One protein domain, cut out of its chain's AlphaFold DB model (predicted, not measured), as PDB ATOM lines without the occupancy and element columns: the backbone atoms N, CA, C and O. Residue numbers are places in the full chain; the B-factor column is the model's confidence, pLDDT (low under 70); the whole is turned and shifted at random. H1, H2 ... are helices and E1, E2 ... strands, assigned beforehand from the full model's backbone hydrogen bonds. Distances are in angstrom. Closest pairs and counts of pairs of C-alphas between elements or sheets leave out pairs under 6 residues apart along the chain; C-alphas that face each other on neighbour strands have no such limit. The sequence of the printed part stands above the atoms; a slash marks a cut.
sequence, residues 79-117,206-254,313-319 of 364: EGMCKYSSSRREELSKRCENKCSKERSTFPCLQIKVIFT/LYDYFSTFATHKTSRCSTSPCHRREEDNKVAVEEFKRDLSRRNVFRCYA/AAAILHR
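What this domain is: This is residues 79 to 117, 206 to 254 and 313 to 319 of the 364 residues of the protein "Calcium activated potassium channel subunit isoform 2" of Schistosoma japonicum (UniProt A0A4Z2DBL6). A strongly twisted sheet of E4, E1 and E5 has the long helix H2 packed along one face; H2 reaches on to a small hairpin, E2 and E3, at the far end, while H1 and E6 lie on the side away from H2. The printed 95 residues hold E1 E2 E3 E4 H1 H2 E5 E6 in chain order; the three-strand sheet, order E4 - E1 - E5, is antiparallel, and the class is mixed. The whole is compact, radius of gyration of the C-alphas 13.2 A, yet elongated, 43 by 23 by 21 A.

Where its parts are: Find C-alpha 79 at (161.428, 116.143, 192.621); E1 runs 26.8 A to residue 89, bending by 68 degrees at residue 85. E2 is residues 94 to 96 and E3 105 to 107, which runs on into E4, 110 to 117, 22.3 A. H1 is 210 to 216; H2, 230 to 247, starts at (185.574, 135.583, 179.689) and spans 26.2 A. E5 is 249 to 254, E6 314 to 316.

How they stand to each other: Look at inner strand E1: N 83 and O 115 of E4 are 2.9 A apart, and N 82 and O 250 of E5 2.8 A, within hydrogen-bond range. H2 is on this sheet at a height of 8.4 A, only just over E4 with 3 C-alphas, along the strands at 18 degrees on the local plane. Its closest C-alphas to E3 are Asn 233 and Phe 107, 5.3 A. In the hairpin, N 94 and O 107 are 2.9 A apart. E6 pairs with no named strand; its residues 315 to 316 pair, parallel, with 206 to 207. The closest C-alphas of E6 and E5 are Ala 315 and Ala 254, 4.3 A; of E6 and H1, Ile 316 and Phe 210, 6.2 A. H1 is not on the sheet. In H1 and H2 every O i to N i+4 pair is within hydrogen-bond range.

The domain as a whole: The C-alphas farthest apart are Lys 102 and Thr 117, 42.9 A. Residues 118 to 205 and 255 to 312 are not printed, with C-alpha gaps of 13.1 A and 7.9 A. The link H1 to H2 is long, and residues 100 to 103 are under pLDDT 70.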
ATOM      1  N   GLU A  79     161.594 116.036 194.076       91.50
ATOM      2  CA  GLU A  79     161.428 116.143 192.621       91.50
ATOM      3  C   GLU A  79     160.108 116.839 192.261       91.50
ATOM      4  O   GLU A  79     159.046 116.538 192.812       91.50
ATOM      5  N   GLY A  80     160.167 117.759 191.301       93.00
ATOM      6  CA  GLY A  80     159.012 118.504 190.822       93.00
ATOM      7  C   GLY A  80     159.163 119.003 189.387       93.00
ATOM      8  O   GLY A  80     160.140 118.719 188.687       93.00
ATOM      9  N   MET A  81     158.173 119.778 188.954       94.56
ATOM     10  CA  MET A  81     158.187 120.475 187.672       94.56
ATOM     11  C   MET A  81     158.404 121.969 187.896       94.56
ATOM     12  O   MET A  81     157.747 122.596 188.727       94.56
ATOM     13  N   CYS A  82     159.308 122.550 187.117       96.00
ATOM     14  CA  CYS A  82     159.582 123.975 187.092       96.00
ATOM     15  C   CYS A  82     159.080 124.585 185.792       96.00
ATOM     16  O   CYS A  82     159.361 124.077 184.707       96.00
ATOM     17  N   LYS A  83     158.397 125.722 185.905       95.75
ATOM     18  CA  LYS A  83     158.043 126.581 184.777       95.75
ATOM     19  C   LYS A  83     158.897 127.840 184.789       95.75
ATOM     20  O   LYS A  83     158.964 128.540 185.802       95.75
ATOM     21  N   TYR A  84     159.535 128.142 183.664       96.00
ATOM     22  CA  TYR A  84     160.303 129.369 183.487       96.00
ATOM     23  C   TYR A  84     159.400 130.597 183.678       96.00
ATOM     24  O   TYR A  84     158.316 130.676 183.102       96.00
ATOM     25  N   SER A  85     159.834 131.555 184.505       94.69
ATOM     26  CA  SER A  85     159.071 132.780 184.779       94.69
ATOM     27  C   SER A  85     159.814 134.026 184.311       94.69
ATOM     28  O   SER A  85     159.302 134.778 183.486       94.69
ATOM     29  N   SER A  86     161.016 134.271 184.833       94.75
ATOM     30  CA  SER A  86     161.785 135.468 184.481       94.75
ATOM     31  C   SER A  86     163.280 135.274 184.697       94.75
ATOM     32  O   SER A  86     163.714 134.399 185.445       94.75
ATOM     33  N   SER A  87     164.074 136.131 184.057       94.50
ATOM     34  CA  SER A  87     165.526 136.185 184.228       94.50
ATOM     35  C   SER A  87     165.989 137.619 184.453       94.50
ATOM     36  O   SER A  87     165.501 138.525 183.774       94.50
ATOM     37  N   ARG A  88     166.981 137.818 185.318       94.25
ATOM     38  CA  ARG A  88     167.652 139.102 185.546       94.25
ATOM     39  C   ARG A  88     169.162 138.904 185.496       94.25
ATOM     40  O   ARG A  88     169.665 137.942 186.060       94.25
ATOM     41  N   ARG A  89     169.888 139.820 184.859       92.19
ATOM     42  CA  ARG A  89     171.355 139.849 184.921       92.19
ATOM     43  C   ARG A  89     171.800 140.830 186.006       92.19
ATOM     44  O   ARG A  89     171.218 141.908 186.123       92.19
ATOM     45  N   GLU A  90     172.796 140.449 186.795       89.69
ATOM     46  CA  GLU A  90     173.498 141.362 187.700       89.69
ATOM     47  C   GLU A  90     174.634 142.051 186.928       89.69
ATOM     48  O   GLU A  90     175.293 141.422 186.099       89.69
ATOM     49  N   GLU A  91     174.856 143.342 187.172       82.06
ATOM     50  CA  GLU A  91     175.888 144.110 186.458       82.06
ATOM     51  C   GLU A  91     177.308 143.709 186.875       82.06
ATOM     52  O   GLU A  91     178.237 143.780 186.074       82.06
ATOM     53  N   LEU A  92     177.479 143.240 188.114       88.38
ATOM     54  CA  LEU A  92     178.779 142.856 188.642       88.38
ATOM     55  C   LEU A  92     179.126 141.410 188.262       88.38
ATOM     56  O   LEU A  92     178.520 140.453 188.754       88.38
ATOM     57  N   SER A  93     180.155 141.252 187.431       88.75
ATOM     58  CA  SER A  93     180.740 139.952 187.096       88.75
ATOM     59  C   SER A  93     181.335 139.272 188.331       88.75
ATOM     60  O   SER A  93     182.002 139.913 189.151       88.75
ATOM     61  N   LYS A  94     181.137 137.959 188.457       91.00
ATOM     62  CA  LYS A  94     181.741 137.152 189.525       91.00
ATOM     63  C   LYS A  94     183.030 136.513 189.020       91.00
ATOM     64  O   LYS A  94     183.168 136.209 187.839       91.00
ATOM     65  N   ARG A  95     183.988 136.339 189.928       90.12
ATOM     66  CA  ARG A  95     185.266 135.683 189.633       90.12
ATOM     67  C   ARG A  95     185.105 134.175 189.733       90.12
ATOM     68  O   ARG A  95     184.394 133.696 190.614       90.12
ATOM     69  N   CYS A  96     185.813 133.456 188.877       88.19
ATOM     70  CA  CYS A  96     185.953 132.014 188.959       88.19
ATOM     71  C   CYS A  96     187.434 131.628 188.815       88.19
ATOM     72  O   CYS A  96     188.237 132.373 188.242       88.19
ATOM     73  N   GLU A  97     187.807 130.480 189.374       82.06
ATOM     74  CA  GLU A  97     189.174 129.967 189.330       82.06
ATOM     75  C   GLU A  97     189.191 128.631 188.590       82.06
ATOM     76  O   GLU A  97     188.544 127.667 189.001       82.06
ATOM     77  N   ASN A  98     189.923 128.583 187.478       77.50
ATOM     78  CA  ASN A  98     190.133 127.361 186.719       77.50
ATOM     79  C   ASN A  98     191.508 126.782 187.076       77.50
ATOM     80  O   ASN A  98     192.522 127.463 186.953       77.50
ATOM     81  N   LYS A  99     191.556 125.497 187.449       72.75
ATOM     82  CA  LYS A  99     192.802 124.778 187.769       72.75
ATOM     83  C   LYS A  99     193.817 124.763 186.617       72.75
ATOM     84  O   LYS A  99     195.005 124.591 186.861       72.75
ATOM     85  N   CYS A 100     193.359 124.929 185.376       69.00
ATOM     86  CA  CYS A 100     194.190 124.833 184.174       69.00
ATOM     87  C   CYS A 100     194.792 126.174 183.720       69.00
ATOM     88  O   CYS A 100     195.622 126.190 182.815       69.00
ATOM     89  N   SER A 101     194.390 127.306 184.307       60.25
ATOM     90  CA  SER A 101     194.908 128.623 183.927       60.25
ATOM     91  C   SER A 101     195.229 129.457 185.160       60.25
ATOM     92  O   SER A 101     194.365 129.719 185.983       60.25
ATOM     93  N   LYS A 102     196.472 129.942 185.245       64.25
ATOM     94  CA  LYS A 102     196.931 130.878 186.289       64.25
ATOM     95  C   LYS A 102     196.127 132.193 186.309       64.25
ATOM     96  O   LYS A 102     196.131 132.911 187.305       64.25
ATOM     97  N   GLU A 103     195.462 132.515 185.202       69.31
ATOM     98  CA  GLU A 103     194.607 133.688 185.045       69.31
ATOM     99  C   GLU A 103     193.225 133.451 185.671       69.31
ATOM    100  O   GLU A 103     192.571 132.437 185.416       69.31
ATOM    101  N   ARG A 104     192.782 134.413 186.491       80.50
ATOM    102  CA  ARG A 104     191.422 134.454 187.041       80.50
ATOM    103  C   ARG A 104     190.475 134.928 185.944       80.50
ATOM    104  O   ARG A 104     190.670 136.019 185.421       80.50
ATOM    105  N   SER A 105     189.463 134.124 185.641       89.38
ATOM    106  CA  SER A 105     188.417 134.460 184.674       89.38
ATOM    107  C   SER A 105     187.178 134.990 185.402       89.38
ATOM    108  O   SER A 105     187.036 134.835 186.625       89.38
ATOM    109  N   THR A 106     186.277 135.642 184.673       92.25
ATOM    110  CA  THR A 106     185.016 136.145 185.219       92.25
ATOM    111  C   THR A 106     183.818 135.691 184.396       92.25
ATOM    112  O   THR A 106     183.934 135.356 183.215       92.25
ATOM    113  N   PHE A 107     182.652 135.641 185.039       93.88
ATOM    114  CA  PHE A 107     181.381 135.336 184.391       93.88
ATOM    115  C   PHE A 107     180.287 136.323 184.827       93.88
ATOM    116  O   PHE A 107     180.280 136.786 185.977       93.88
ATOM    117  N   PRO A 108     179.345 136.677 183.933       94.88
ATOM    118  CA  PRO A 108     178.203 137.508 184.296       94.88
ATOM    119  C   PRO A 108     177.207 136.702 185.137       94.88
ATOM    120  O   PRO A 108     176.791 135.615 184.744       94.88
ATOM    121  N   CYS A 109     176.783 137.237 186.282       95.50
ATOM    122  CA  CYS A 109     175.790 136.563 187.115       95.50
ATOM    123  C   CYS A 109     174.385 136.691 186.509       95.50
ATOM    124  O   CYS A 109     173.891 137.792 186.241       95.50
ATOM    125  N   LEU A 110     173.732 135.548 186.317       95.94
ATOM    126  CA  LEU A 110     172.365 135.433 185.820       95.94
ATOM    127  C   LEU A 110     171.475 134.868 186.924       95.94
ATOM    128  O   LEU A 110     171.758 133.795 187.434       95.94
ATOM    129  N   GLN A 111     170.391 135.558 187.255       95.62
ATOM    130  CA  GLN A 111     169.373 135.113 188.205       95.62
ATOM    131  C   GLN A 111     168.138 134.648 187.434       95.62
ATOM    132  O   GLN A 111     167.539 135.437 186.697       95.62
ATOM    133  N   ILE A 112     167.727 133.398 187.613       95.88
ATOM    134  CA  ILE A 112     166.530 132.827 186.985       95.88
ATOM    135  C   ILE A 112     165.496 132.519 188.063       95.88
ATOM    136  O   ILE A 112     165.801 131.871 189.063       95.88
ATOM    137  N   LYS A 113     164.262 132.972 187.841       95.75
ATOM    138  CA  LYS A 113     163.101 132.642 188.670       95.75
ATOM    139  C   LYS A 113     162.203 131.660 187.937       95.75
ATOM    140  O   LYS A 113     161.886 131.855 186.758       95.75
ATOM    141  N   VAL A 114     161.756 130.647 188.664       95.81
ATOM    142  CA  VAL A 114     160.867 129.595 188.169       95.81
ATOM    143  C   VAL A 114     159.711 129.382 189.137       95.81
ATOM    144  O   VAL A 114     159.826 129.692 190.322       95.81
ATOM    145  N   ILE A 115     158.596 128.868 188.628       95.06
ATOM    146  CA  ILE A 115     157.483 128.382 189.448       95.06
ATOM    147  C   ILE A 115     157.673 126.878 189.606       95.06
ATOM    148  O   ILE A 115     157.615 126.158 188.612       95.06
ATOM    149  N   PHE A 116     157.936 126.428 190.826       95.00
ATOM    150  CA  PHE A 116     158.062 125.019 191.187       95.00
ATOM    151  C   PHE A 116     156.712 124.474 191.646       95.00
ATOM    152  O   PHE A 116     156.049 125.134 192.446       95.00
ATOM    153  N   THR A 117     156.354 123.269 191.203       93.50
ATOM    154  CA  THR A 117     155.235 122.475 191.731       93.50
ATOM    155  C   THR A 117     155.694 121.024 191.954       93.50
ATOM    156  O   THR A 117     156.394 120.476 191.091       93.50
ATOM    157  N   LEU A 206     166.344 129.367 190.469       96.50
ATOM    158  CA  LEU A 206     166.915 128.167 189.867       96.50
ATOM    159  C   LEU A 206     168.445 128.208 189.914       96.50
ATOM    160  O   LEU A 206     169.033 129.252 189.634       96.50
ATOM    161  N   TYR A 207     169.063 127.066 190.183       96.25
ATOM    162  CA  TYR A 207     170.495 126.803 190.094       96.25
ATOM    163  C   TYR A 207     170.720 125.568 189.210       96.25
ATOM    164  O   TYR A 207     169.894 124.658 189.203       96.25
ATOM    165  N   ASP A 208     171.805 125.523 188.444       94.94
ATOM    166  CA  ASP A 208     172.157 124.372 187.602       94.94
ATOM    167  C   ASP A 208     172.479 123.123 188.444       94.94
ATOM    168  O   ASP A 208     171.915 122.055 188.201       94.94
ATOM    169  N   TYR A 209     173.297 123.290 189.483       94.00
ATOM    170  CA  TYR A 209     173.740 122.250 190.408       94.00
ATOM    171  C   TYR A 209     173.665 122.714 191.867       94.00
ATOM    172  O   TYR A 209     173.683 123.913 192.175       94.00
ATOM    173  N   PHE A 210     173.679 121.753 192.796       91.75
ATOM    174  CA  PHE A 210     173.769 122.041 194.230       91.75
ATOM    175  C   PHE A 210     175.053 122.805 194.611       91.75
ATOM    176  O   PHE A 210     175.021 123.671 195.483       91.75
ATOM    177  N   SER A 211     176.179 122.542 193.940       90.06
ATOM    178  CA  SER A 211     177.442 123.266 194.165       90.06
ATOM    179  C   SER A 211     177.296 124.767 193.903       90.06
ATOM    180  O   SER A 211     177.708 125.584 194.728       90.06
ATOM    181  N   THR A 212     176.638 125.138 192.806       91.94
ATOM    182  CA  THR A 212     176.348 126.533 192.459       91.94
ATOM    183  C   THR A 212     175.449 127.182 193.503       91.94
ATOM    184  O   THR A 212     175.718 128.306 193.926       91.94
ATOM    185  N   PHE A 213     174.427 126.469 193.983       92.19
ATOM    186  CA  PHE A 213     173.610 126.939 195.102       92.19
ATOM    187  C   PHE A 213     174.465 127.187 196.356       92.19
ATOM    188  O   PHE A 213     174.423 128.279 196.922       92.19
ATOM    189  N   ALA A 214     175.301 126.229 196.759       90.00
ATOM    190  CA  ALA A 214     176.133 126.351 197.955       90.00
ATOM    191  C   ALA A 214     177.092 127.557 197.894       90.00
ATOM    192  O   ALA A 214     177.222 128.291 198.879       90.00
ATOM    193  N   THR A 215     177.721 127.801 196.740       90.19
ATOM    194  CA  THR A 215     178.682 128.901 196.553       90.19
ATOM    195  C   THR A 215     178.003 130.249 196.306       90.19
ATOM    196  O   THR A 215     178.462 131.277 196.809       90.19
ATOM    197  N   HIS A 216     176.907 130.272 195.546       90.50
ATOM    198  CA  HIS A 216     176.319 131.503 195.016       90.50
ATOM    199  C   HIS A 216     174.919 131.829 195.548       90.50
ATOM    200  O   HIS A 216     174.329 132.802 195.077       90.50
ATOM    201  N   LYS A 217     174.403 131.142 196.580       90.50
ATOM    202  CA  LYS A 217     173.082 131.443 197.186       90.50
ATOM    203  C   LYS A 217     172.866 132.911 197.565       90.50
ATOM    204  O   LYS A 217     171.758 133.426 197.457       90.50
ATOM    205  N   THR A 218     173.922 133.608 197.986       89.56
ATOM    206  CA  THR A 218     173.855 135.020 198.401       89.56
ATOM    207  C   THR A 218     173.640 135.972 197.225       89.56
ATOM    208  O   THR A 218     172.936 136.968 197.361       89.56
ATOM    209  N   SER A 219     174.222 135.649 196.068       89.38
ATOM    210  CA  SER A 219     174.115 136.430 194.823       89.38
ATOM    211  C   SER A 219     173.037 135.900 193.875       89.38
ATOM    212  O   SER A 219     172.643 136.593 192.939       89.38
ATOM    213  N   ARG A 220     172.507 134.704 194.161       93.19
ATOM    214  CA  ARG A 220     171.439 134.029 193.415       93.19
ATOM    215  C   ARG A 220     171.797 133.760 191.954       93.19
ATOM    216  O   ARG A 220     170.918 133.746 191.096       93.19
ATOM    217  N   CYS A 221     173.086 133.568 191.674       93.81
ATOM    218  CA  CYS A 221     173.552 133.218 190.339       93.81
ATOM    219  C   CYS A 221     173.155 131.775 190.023       93.81
ATOM    220  O   CYS A 221     173.547 130.853 190.731       93.81
ATOM    221  N   SER A 222     172.389 131.600 188.954       95.25
ATOM    222  CA  SER A 222     171.821 130.325 188.529       95.25
ATOM    223  C   SER A 222     172.837 129.359 187.928       95.25
ATOM    224  O   SER A 222     172.583 128.165 187.903       95.25
ATOM    225  N   THR A 223     173.966 129.852 187.427       95.25
ATOM    226  CA  THR A 223     175.058 129.033 186.889       95.25
ATOM    227  C   THR A 223     176.393 129.742 187.113       95.25
ATOM    228  O   THR A 223     176.424 130.967 187.288       95.25
ATOM    229  N   SER A 224     177.486 128.981 187.126       93.69
ATOM    230  CA  SER A 224     178.847 129.482 187.351       93.69
ATOM    231  C   SER A 224     179.874 128.819 186.415       93.69
ATOM    232  O   SER A 224     180.741 128.075 186.888       93.69
ATOM    233  N   PRO A 225     179.797 129.045 185.088       93.38
ATOM    234  CA  PRO A 225     180.782 128.513 184.149       93.38
ATOM    235  C   PRO A 225     182.162 129.136 184.389       93.38
ATOM    236  O   PRO A 225     182.272 130.308 184.756       93.38
ATOM    237  N   CYS A 226     183.219 128.348 184.172       91.25
ATOM    238  CA  CYS A 226     184.595 128.809 184.349       91.25
ATOM    239  C   CYS A 226     185.545 128.355 183.232       91.25
ATOM    240  O   CYS A 226     186.468 127.559 183.421       91.25
ATOM    241  N   HIS A 227     185.324 128.898 182.042       91.62
ATOM    242  CA  HIS A 227     186.240 128.832 180.914       91.62
ATOM    243  C   HIS A 227     187.407 129.812 181.076       91.62
ATOM    244  O   HIS A 227     187.315 130.829 181.771       91.62
ATOM    245  N   ARG A 228     188.523 129.500 180.399       89.75
ATOM    246  CA  ARG A 228     189.738 130.333 180.388       89.75
ATOM    247  C   ARG A 228     189.443 131.753 179.896       89.75
ATOM    248  O   ARG A 228     190.032 132.694 180.409       89.75
ATOM    249  N   ARG A 229     188.560 131.896 178.907       90.38
ATOM    250  CA  ARG A 229     188.223 133.181 178.295       90.38
ATOM    251  C   ARG A 229     186.871 133.684 178.800       90.38
ATOM    252  O   ARG A 229     185.927 132.904 178.927       90.38
ATOM    253  N   GLU A 230     186.777 134.976 179.099       91.38
ATOM    254  CA  GLU A 230     185.574 135.583 179.689       91.38
ATOM    255  C   GLU A 230     184.403 135.623 178.698       91.38
ATOM    256  O   GLU A 230     183.239 135.480 179.080       91.38
ATOM    257  N   GLU A 231     184.698 135.767 177.405       92.88
ATOM    258  CA  GLU A 231     183.692 135.721 176.350       92.88
ATOM    259  C   GLU A 231     183.003 134.354 176.273       92.88
ATOM    260  O   GLU A 231     181.785 134.306 176.107       92.88
ATOM    261  N   ASP A 232     183.743 133.264 176.495       94.19
ATOM    262  CA  ASP A 232     183.188 131.907 176.500       94.19
ATOM    263  C   ASP A 232     182.228 131.735 177.687       94.19
ATOM    264  O   ASP A 232     181.140 131.180 177.536       94.19
ATOM    265  N   ASN A 233     182.563 132.302 178.853       93.44
ATOM    266  CA  ASN A 233     181.667 132.317 180.013       93.44
ATOM    267  C   ASN A 233     180.384 133.099 179.735       93.44
ATOM    268  O   ASN A 233     179.293 132.656 180.094       93.44
ATOM    269  N   LYS A 234     180.494 134.261 179.083       94.56
ATOM    270  CA  LYS A 234     179.328 135.065 178.706       94.56
ATOM    271  C   LYS A 234     178.417 134.305 177.743       94.56
ATOM    272  O   LYS A 234     177.199 134.338 177.922       94.56
ATOM    273  N   VAL A 235     178.991 133.619 176.754       96.56
ATOM    274  CA  VAL A 235     178.234 132.785 175.811       96.56
ATOM    275  C   VAL A 235     177.556 131.626 176.541       96.56
ATOM    276  O   VAL A 235     176.357 131.437 176.353       96.56
ATOM    277  N   ALA A 236     178.266 130.927 177.430       95.69
ATOM    278  CA  ALA A 236     177.711 129.820 178.209       95.69
ATOM    279  C   ALA A 236     176.511 130.249 179.074       95.69
ATOM    280  O   ALA A 236     175.478 129.580 179.083       95.69
ATOM    281  N   VAL A 237     176.601 131.402 179.750       95.88
ATOM    282  CA  VAL A 237     175.490 131.948 180.554       95.88
ATOM    283  C   VAL A 237     174.271 132.283 179.684       95.88
ATOM    284  O   VAL A 237     173.134 131.984 180.060       95.88
ATOM    285  N   GLU A 238     174.479 132.892 178.515       95.69
ATOM    286  CA  GLU A 238     173.376 133.221 177.603       95.69
ATOM    287  C   GLU A 238     172.761 131.984 176.952       95.69
ATOM    288  O   GLU A 238     171.543 131.919 176.771       95.69
ATOM    289  N   GLU A 239     173.578 130.989 176.628       96.62
ATOM    290  CA  GLU A 239     173.106 129.712 176.118       96.62
ATOM    291  C   GLU A 239     172.252 128.977 177.150       96.62
ATOM    292  O   GLU A 239     171.147 128.545 176.813       96.62
ATOM    293  N   PHE A 240     172.693 128.937 178.410       96.25
ATOM    294  CA  PHE A 240     171.929 128.366 179.517       96.25
ATOM    295  C   PHE A 240     170.558 129.041 179.680       96.25
ATOM    296  O   PHE A 240     169.523 128.372 179.740       96.25
ATOM    297  N   LYS A 241     170.518 130.381 179.657       96.19
ATOM    298  CA  LYS A 241     169.259 131.146 179.675       96.19
ATOM    299  C   LYS A 241     168.349 130.776 178.503       96.19
ATOM    300  O   LYS A 241     167.145 130.575 178.679       96.19
ATOM    301  N   ARG A 242     168.917 130.752 177.297       96.50
ATOM    302  CA  ARG A 242     168.197 130.496 176.046       96.50
ATOM    303  C   ARG A 242     167.591 129.098 176.034       96.50
ATOM    304  O   ARG A 242     166.443 128.953 175.621       96.50
ATOM    305  N   ASP A 243     168.338 128.096 176.480       95.62
ATOM    306  CA  ASP A 243     167.876 126.711 176.554       95.62
ATOM    307  C   ASP A 243     166.692 126.565 177.522       95.62
ATOM    308  O   ASP A 243     165.626 126.084 177.134       95.62
ATOM    309  N   LEU A 244     166.807 127.101 178.741       95.19
ATOM    310  CA  LEU A 244     165.717 127.060 179.723       95.19
ATOM    311  C   LEU A 244     164.460 127.797 179.252       95.19
ATOM    312  O   LEU A 244     163.343 127.301 179.421       95.19
ATOM    313  N   SER A 245     164.633 128.958 178.616       94.50
ATOM    314  CA  SER A 245     163.513 129.722 178.064       94.50
ATOM    315  C   SER A 245     162.805 128.988 176.923       94.50
ATOM    316  O   SER A 245     161.608 129.194 176.745       94.50
ATOM    317  N   ARG A 246     163.515 128.160 176.144       95.88
ATOM    318  CA  ARG A 246     162.920 127.354 175.063       95.88
ATOM    319  C   ARG A 246     162.153 126.155 175.599       95.88
ATOM    320  O   ARG A 246     161.074 125.868 175.096       95.88
ATOM    321  N   ARG A 247     162.694 125.474 176.615       94.00
ATOM    322  CA  ARG A 247     162.028 124.325 177.252       94.00
ATOM    323  C   ARG A 247     160.730 124.743 177.937       94.00
ATOM    324  O   ARG A 247     159.755 124.008 177.864       94.00
ATOM    325  N   ASN A 248     160.709 125.933 178.554       92.12
ATOM    326  CA  ASN A 248     159.584 126.555 179.271       92.12
ATOM    327  C   ASN A 248     159.096 125.779 180.511       92.12
ATOM    328  O   ASN A 248     158.867 126.393 181.551       92.12
ATOM    329  N   VAL A 249     158.978 124.454 180.434       93.94
ATOM    330  CA  VAL A 249     158.654 123.540 181.529       93.94
ATOM    331  C   VAL A 249     159.681 122.407 181.548       93.94
ATOM    332  O   VAL A 249     159.992 121.822 180.515       93.94
ATOM    333  N   PHE A 250     160.242 122.108 182.717       94.94
ATOM    334  CA  PHE A 250     161.288 121.095 182.878       94.94
ATOM    335  C   PHE A 250     161.279 120.509 184.291       94.94
ATOM    336  O   PHE A 250     160.730 121.105 185.215       94.94
ATOM    337  N   ARG A 251     161.896 119.338 184.462       94.69
ATOM    338  CA  ARG A 251     162.092 118.728 185.782       94.69
ATOM    339  C   ARG A 251     163.133 119.497 186.582       94.69
ATOM    340  O   ARG A 251     164.126 119.960 186.024       94.69
ATOM    341  N   CYS A 252     162.897 119.623 187.874       95.31
ATOM    342  CA  CYS A 252     163.788 120.294 188.809       95.31
ATOM    343  C   CYS A 252     163.542 119.761 190.222       95.31
ATOM    344  O   CYS A 252     162.582 119.024 190.457       95.31
ATOM    345  N   TYR A 253     164.378 120.164 191.172       94.69
ATOM    346  CA  TYR A 253     164.259 119.736 192.557       94.69
ATOM    347  C   TYR A 253     164.257 120.938 193.493       94.69
ATOM    348  O   TYR A 253     165.078 121.834 193.325       94.69
ATOM    349  N   ALA A 254     163.366 120.976 194.478       93.31
ATOM    350  CA  ALA A 254     163.271 122.066 195.457       93.31
ATOM    351  C   ALA A 254     163.119 121.482 196.870       93.31
ATOM    352  O   ALA A 254     162.588 120.389 197.000       93.31
ATOM    353  N   ALA A 313     164.296 129.918 199.176       84.19
ATOM    354  CA  ALA A 313     163.514 129.510 198.016       84.19
ATOM    355  C   ALA A 313     164.430 129.214 196.811       84.19
ATOM    356  O   ALA A 313     164.616 130.057 195.925       84.19
ATOM    357  N   ALA A 314     165.016 128.019 196.792       91.88
ATOM    358  CA  ALA A 314     165.924 127.542 195.757       91.88
ATOM    359  C   ALA A 314     165.386 126.278 195.075       91.88
ATOM    360  O   ALA A 314     164.782 125.424 195.717       91.88
ATOM    361  N   ALA A 315     165.645 126.149 193.779       94.62
ATOM    362  CA  ALA A 315     165.502 124.906 193.040       94.62
ATOM    363  C   ALA A 315     166.800 124.589 192.301       94.62
ATOM    364  O   ALA A 315     167.464 125.492 191.800       94.62
ATOM    365  N   ILE A 316     167.140 123.310 192.205       95.19
ATOM    366  CA  ILE A 316     168.274 122.799 191.437       95.19
ATOM    367  C   ILE A 316     167.767 122.086 190.181       95.19
ATOM    368  O   ILE A 316     166.721 121.433 190.203       95.19
ATOM    369  N   LEU A 317     168.482 122.237 189.071       94.94
ATOM    370  CA  LEU A 317     168.114 121.650 187.784       94.94
ATOM    371  C   LEU A 317     168.582 120.196 187.677       94.94
ATOM    372  O   LEU A 317     167.823 119.329 187.247       94.94
ATOM    373  N   HIS A 318     169.821 119.932 188.089       92.44
ATOM    374  CA  HIS A 318     170.447 118.619 188.001       92.44
ATOM    375  C   HIS A 318     170.908 118.139 189.372       92.44
ATOM    376  O   HIS A 318     171.488 118.906 190.142       92.44
ATOM    377  N   ARG A 319     170.690 116.846 189.642       88.56
ATOM    378  CA  ARG A 319     171.318 116.153 190.766       88.56
ATOM    379  C   ARG A 319     172.664 115.600 190.335       88.56
ATOM    380  O   ARG A 319     172.739 114.903 189.323       88.56
TER     381      ARG A 319